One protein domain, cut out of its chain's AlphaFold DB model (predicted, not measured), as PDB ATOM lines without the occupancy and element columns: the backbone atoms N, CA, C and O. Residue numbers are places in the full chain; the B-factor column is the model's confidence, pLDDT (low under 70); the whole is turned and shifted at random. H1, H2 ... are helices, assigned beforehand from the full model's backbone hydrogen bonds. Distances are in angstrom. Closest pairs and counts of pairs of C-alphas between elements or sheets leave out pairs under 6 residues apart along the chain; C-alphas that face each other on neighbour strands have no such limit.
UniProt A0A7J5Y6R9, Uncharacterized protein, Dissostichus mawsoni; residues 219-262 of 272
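What this domain is: This is residues 219 to 262 of the 272 residues of an uncharacterized protein of Dissostichus mawsoni (UniProt A0A7J5Y6R9). This is a helical hairpin of two helices side by side, running opposite ways at a small angle, with a wide loop joining them at one end. The longer helix, H2, runs on past the first one, and residues 256 to 262, of which 256 to 259 belong to H2, stick out free at the other end. The printed part has 44 residues with two named helices, H1 then H2, and no named strand; the class is all helix. The whole is elongated, spanning 34 by 19 by 12 A, and only just loose, close to compact, with a radius of gyration of the C-alphas of 11.3 A.

Where its parts are: Find C-alpha 244 at (230.763, 242.108, 195.207); from there H2, residues 244 to 259, runs 22.8 A to C-alpha 259 at (214.081, 257.454, 192.723). Then go to C-alpha 219 at (227.295, 253.415, 188.818), where H1, residues 219 to 231, begins; its first and last C-alphas are 18.4 A apart.

How they stand to each other: Look first at H2, which touches H1 with residues 244 to 251 alone. The closest C-alphas of the two helices are those of Gly 222 and Gln 251, 5.1 A apart. Their lines stand at a shallow tilt of 29 degrees, and they run opposite ways as a helical hairpin. In H1 and H2 every O i to N i+4 pair is within hydrogen-bond range.

The domain as a whole: The two C-alphas farthest apart are those of Lys 237 and Gln 262, at 35.5 A. Between the helices, trace residues 232 to 243, a long link of 12 residues with no named element. The printed part has no cut. In the B-factor column you will find a mean pLDDT of the printed part of 87.3, and no printed residue is under 70.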
ATOM      1  N   LYS A 219     226.146 254.167 189.363       89.38
ATOM      2  CA  LYS A 219     227.295 253.415 188.818       89.38
ATOM      3  C   LYS A 219     228.614 253.880 189.433       89.38
ATOM      4  O   LYS A 219     229.424 253.029 189.814       89.38
ATOM      5  N   ARG A 220     228.816 255.196 189.569       88.25
ATOM      6  CA  ARG A 220     230.012 255.784 190.194       88.25
ATOM      7  C   ARG A 220     230.139 255.354 191.649       88.25
ATOM      8  O   ARG A 220     231.205 254.872 192.031       88.25
ATOM      9  N   MET A 221     229.048 255.396 192.417       90.56
ATOM     10  CA  MET A 221     229.028 254.854 193.780       90.56
ATOM     11  C   MET A 221     229.432 253.371 193.805       90.56
ATOM     12  O   MET A 221     230.295 252.975 194.587       90.56
ATOM     13  N   GLY A 222     228.865 252.543 192.922       91.38
ATOM     14  CA  GLY A 222     229.234 251.130 192.826       91.38
ATOM     15  C   GLY A 222     230.726 250.921 192.535       91.38
ATOM     16  O   GLY A 222     231.351 250.023 193.103       91.38
ATOM     17  N   THR A 223     231.319 251.754 191.678       90.75
ATOM     18  CA  THR A 223     232.759 251.724 191.379       90.75
ATOM     19  C   THR A 223     233.596 252.137 192.587       90.75
ATOM     20  O   THR A 223     234.570 251.449 192.897       90.75
ATOM     21  N   ALA A 224     233.192 253.177 193.320       91.25
ATOM     22  CA  ALA A 224     233.851 253.589 194.558       91.25
ATOM     23  C   ALA A 224     233.820 252.474 195.620       91.25
ATOM     24  O   ALA A 224     234.856 252.152 196.201       91.25
ATOM     25  N   LEU A 225     232.676 251.802 195.803       92.12
ATOM     26  CA  LEU A 225     232.549 250.666 196.723       92.12
ATOM     27  C   LEU A 225     233.464 249.497 196.346       92.12
ATOM     28  O   LEU A 225     234.123 248.921 197.210       92.12
ATOM     29  N   ARG A 226     233.536 249.150 195.055       90.94
ATOM     30  CA  ARG A 226     234.433 248.086 194.575       90.94
ATOM     31  C   ARG A 226     235.903 248.448 194.781       90.94
ATOM     32  O   ARG A 226     236.669 247.582 195.188       90.94
ATOM     33  N   LYS A 227     236.278 249.713 194.564       90.88
ATOM     34  CA  LYS A 227     237.630 250.222 194.839       90.88
ATOM     35  C   LYS A 227     237.966 250.143 196.335       90.88
ATOM     36  O   LYS A 227     239.030 249.652 196.694       90.88
ATOM     37  N   LEU A 228     237.038 250.535 197.213       90.00
ATOM     38  CA  LEU A 228     237.196 250.387 198.666       90.00
ATOM     39  C   LEU A 228     237.321 248.918 199.088       90.00
ATOM     40  O   LEU A 228     238.129 248.587 199.954       90.00
ATOM     41  N   SER A 229     236.559 248.021 198.457       88.69
ATOM     42  CA  SER A 229     236.675 246.584 198.699       88.69
ATOM     43  C   SER A 229     238.007 246.005 198.224       88.69
ATOM     44  O   SER A 229     238.457 245.033 198.822       88.69
ATOM     45  N   SER A 230     238.604 246.500 197.137       86.25
ATOM     46  CA  SER A 230     239.863 245.946 196.624       86.25
ATOM     47  C   SER A 230     241.091 246.503 197.341       86.25
ATOM     48  O   SER A 230     242.085 245.796 197.469       86.25
ATOM     49  N   GLN A 231     241.022 247.746 197.823       82.75
ATOM     50  CA  GLN A 231     242.151 248.446 198.445       82.75
ATOM     51  C   GLN A 231     242.128 248.412 199.981       82.75
ATOM     52  O   GLN A 231     243.147 248.669 200.616       82.75
ATOM     53  N   GLY A 232     240.977 248.131 200.596       71.94
ATOM     54  CA  GLY A 232     240.783 248.259 202.039       71.94
ATOM     55  C   GLY A 232     240.635 246.936 202.790       71.94
ATOM     56  O   GLY A 232     240.248 245.905 202.244       71.94
ATOM     57  N   LYS A 233     240.793 247.007 204.120       77.94
ATOM     58  CA  LYS A 233     240.451 245.917 205.065       77.94
ATOM     59  C   LYS A 233     238.965 245.520 205.021       77.94
ATOM     60  O   LYS A 233     238.576 244.507 205.608       77.94
ATOM     61  N   LEU A 234     238.137 246.322 204.348       82.94
ATOM     62  CA  LEU A 234     236.718 246.073 204.115       82.94
ATOM     63  C   LEU A 234     236.476 244.979 203.065       82.94
ATOM     64  O   LEU A 234     235.375 244.443 203.017       82.94
ATOM     65  N   GLY A 235     237.474 244.614 202.256       82.88
ATOM     66  CA  GLY A 235     237.385 243.510 201.298       82.88
ATOM     67  C   GLY A 235     237.418 242.109 201.913       82.88
ATOM     68  O   GLY A 235     237.660 241.923 203.107       82.88
ATOM     69  N   GLY A 236     237.209 241.097 201.067       80.12
ATOM     70  CA  GLY A 236     237.376 239.681 201.413       80.12
ATOM     71  C   GLY A 236     236.073 238.912 201.657       80.12
ATOM     72  O   GLY A 236     234.974 239.380 201.353       80.12
ATOM     73  N   LYS A 237     236.210 237.687 202.176       79.62
ATOM     74  CA  LYS A 237     235.094 236.784 202.501       79.62
ATOM     75  C   LYS A 237     234.783 236.885 203.999       79.62
ATOM     76  O   LYS A 237     235.698 236.811 204.810       79.62
ATOM     77  N   GLY A 238     233.512 237.066 204.359       77.94
ATOM     78  CA  GLY A 238     233.064 237.073 205.757       77.94
ATOM     79  C   GLY A 238     231.997 238.119 206.085       77.94
ATOM     80  O   GLY A 238     231.655 238.990 205.276       77.94
ATOM     81  N   VAL A 239     231.461 238.024 207.303       78.69
ATOM     82  CA  VAL A 239     230.529 239.009 207.874       78.69
ATOM     83  C   VAL A 239     231.228 240.373 207.967       78.69
ATOM     84  O   VAL A 239     232.438 240.454 208.151       78.69
ATOM     85  N   GLY A 240     230.490 241.460 207.726       80.62
ATOM     86  CA  GLY A 240     231.051 242.821 207.716       80.62
ATOM     87  C   GLY A 240     231.898 243.203 206.488       80.62
ATOM     88  O   GLY A 240     232.158 244.384 206.293       80.62
ATOM     89  N   LYS A 241     232.273 242.262 205.607       88.25
ATOM     90  CA  LYS A 241     233.049 242.584 204.390       88.25
ATOM     91  C   LYS A 241     232.179 243.121 203.253       88.25
ATOM     92  O   LYS A 241     231.047 242.661 203.086       88.25
ATOM     93  N   LEU A 242     232.717 244.035 202.449       88.94
ATOM     94  CA  LEU A 242     232.152 244.579 201.211       88.94
ATOM     95  C   LEU A 242     232.328 243.588 200.052       88.94
ATOM     96  O   LEU A 242     233.125 243.783 199.146       88.94
ATOM     97  N   THR A 243     231.568 242.495 200.056       89.75
ATOM     98  CA  THR A 243     231.582 241.558 198.923       89.75
ATOM     99  C   THR A 243     231.018 242.204 197.653       89.75
ATOM    100  O   THR A 243     230.237 243.156 197.719       89.75
ATOM    101  N   ALA A 244     231.330 241.643 196.479       87.88
ATOM    102  CA  ALA A 244     230.763 242.108 195.207       87.88
ATOM    103  C   ALA A 244     229.219 242.149 195.229       87.88
ATOM    104  O   ALA A 244     228.615 243.111 194.752       87.88
ATOM    105  N   LYS A 245     228.583 241.146 195.859       90.44
ATOM    106  CA  LYS A 245     227.126 241.097 196.058       90.44
ATOM    107  C   LYS A 245     226.635 242.288 196.885       90.44
ATOM    108  O   LYS A 245     225.712 242.967 196.455       90.44
ATOM    109  N   LYS A 246     227.280 242.583 198.019       90.88
ATOM    110  CA  LYS A 246     226.923 243.734 198.864       90.88
ATOM    111  C   LYS A 246     227.148 245.066 198.159       90.88
ATOM    112  O   LYS A 246     226.288 245.930 198.254       90.88
ATOM    113  N   CYS A 247     228.241 245.219 197.408       91.31
ATOM    114  CA  CYS A 247     228.478 246.425 196.612       91.31
ATOM    115  C   CYS A 247     227.339 246.662 195.611       91.31
ATOM    116  O   CYS A 247     226.845 247.781 195.502       91.31
ATOM    117  N   LYS A 248     226.881 245.605 194.925       91.69
ATOM    118  CA  LYS A 248     225.728 245.668 194.014       91.69
ATOM    119  C   LYS A 248     224.424 245.991 194.755       91.69
ATOM    120  O   LYS A 248     223.652 246.812 194.279       91.69
ATOM    121  N   THR A 249     224.188 245.389 195.923       93.25
ATOM    122  CA  THR A 249     223.011 245.686 196.757       93.25
ATOM    123  C   THR A 249     222.984 247.150 197.197       93.25
ATOM    124  O   THR A 249     221.979 247.816 196.987       93.25
ATOM    125  N   LEU A 250     224.092 247.675 197.727       92.56
ATOM    126  CA  LEU A 250     224.201 249.079 198.136       92.56
ATOM    127  C   LEU A 250     224.024 250.028 196.946       92.56
ATOM    128  O   LEU A 250     223.286 251.001 197.048       92.56
ATOM    129  N   GLN A 251     224.646 249.720 195.805       93.12
ATOM    130  CA  GLN A 251     224.457 250.466 194.558       93.12
ATOM    131  C   GLN A 251     222.970 250.537 194.153       93.12
ATOM    132  O   GLN A 251     222.495 251.594 193.741       93.12
ATOM    133  N   ASN A 252     222.229 249.434 194.290       92.12
ATOM    134  CA  ASN A 252     220.797 249.398 193.991       92.12
ATOM    135  C   ASN A 252     219.964 250.169 195.022       92.12
ATOM    136  O   ASN A 252     219.032 250.866 194.630       92.12
ATOM    137  N   TYR A 253     220.297 250.076 196.313       92.69
ATOM    138  CA  TYR A 253     219.621 250.842 197.365       92.69
ATOM    139  C   TYR A 253     219.803 252.340 197.181       92.69
ATOM    140  O   TYR A 253     218.834 253.075 197.285       92.69
ATOM    141  N   TYR A 254     221.004 252.787 196.820       90.38
ATOM    142  CA  TYR A 254     221.251 254.190 196.511       90.38
ATOM    143  C   TYR A 254     220.441 254.670 195.304       90.38
ATOM    144  O   TYR A 254     219.802 255.716 195.371       90.38
ATOM    145  N   ARG A 255     220.379 253.873 194.224       90.88
ATOM    146  CA  ARG A 255     219.499 254.178 193.086       90.88
ATOM    147  C   ARG A 255     218.030 254.265 193.518       90.88
ATOM    148  O   ARG A 255     217.340 255.190 193.109       90.88
ATOM    149  N   GLY A 256     217.562 253.308 194.320       90.25
ATOM    150  CA  GLY A 256     216.194 253.285 194.839       90.25
ATOM    151  C   GLY A 256     215.886 254.482 195.738       90.25
ATOM    152  O   GLY A 256     214.838 255.091 195.586       90.25
ATOM    153  N   ALA A 257     216.819 254.874 196.605       87.94
ATOM    154  CA  ALA A 257     216.673 256.038 197.471       87.94
ATOM    155  C   ALA A 257     216.523 257.334 196.666       87.94
ATOM    156  O   ALA A 257     215.671 258.144 197.002       87.94
ATOM    157  N   ILE A 258     217.285 257.513 195.582       85.94
ATOM    158  CA  ILE A 258     217.128 258.691 194.715       85.94
ATOM    159  C   ILE A 258     215.754 258.686 194.033       85.94
ATOM    160  O   ILE A 258     215.065 259.699 194.032       85.94
ATOM    161  N   LEU A 259     215.344 257.550 193.462       86.75
ATOM    162  CA  LEU A 259     214.081 257.454 192.723       86.75
ATOM    163  C   LEU A 259     212.849 257.605 193.619       86.75
ATOM    164  O   LEU A 259     211.879 258.231 193.217       86.75
ATOM    165  N   ASN A 260     212.892 257.056 194.830       88.50
ATOM    166  CA  ASN A 260     211.751 257.070 195.742       88.50
ATOM    167  C   ASN A 260     211.585 258.405 196.488       88.50
ATOM    168  O   ASN A 260     210.617 258.553 197.223       88.50
ATOM    169  N   ASN A 261     212.523 259.349 196.341       84.31
ATOM    170  CA  ASN A 261     212.524 260.629 197.057       84.31
ATOM    171  C   ASN A 261     212.720 261.830 196.111       84.31
ATOM    172  O   ASN A 261     213.259 262.854 196.526       84.31
ATOM    173  N   GLN A 262     212.313 261.717 194.840       76.62
ATOM    174  CA  GLN A 262     212.477 262.791 193.845       76.62
ATOM    175  C   GLN A 262     211.799 264.104 194.272       76.62
ATOM    176  O   GLN A 262     212.374 265.169 194.089       76.62
TER     177      GLN A 262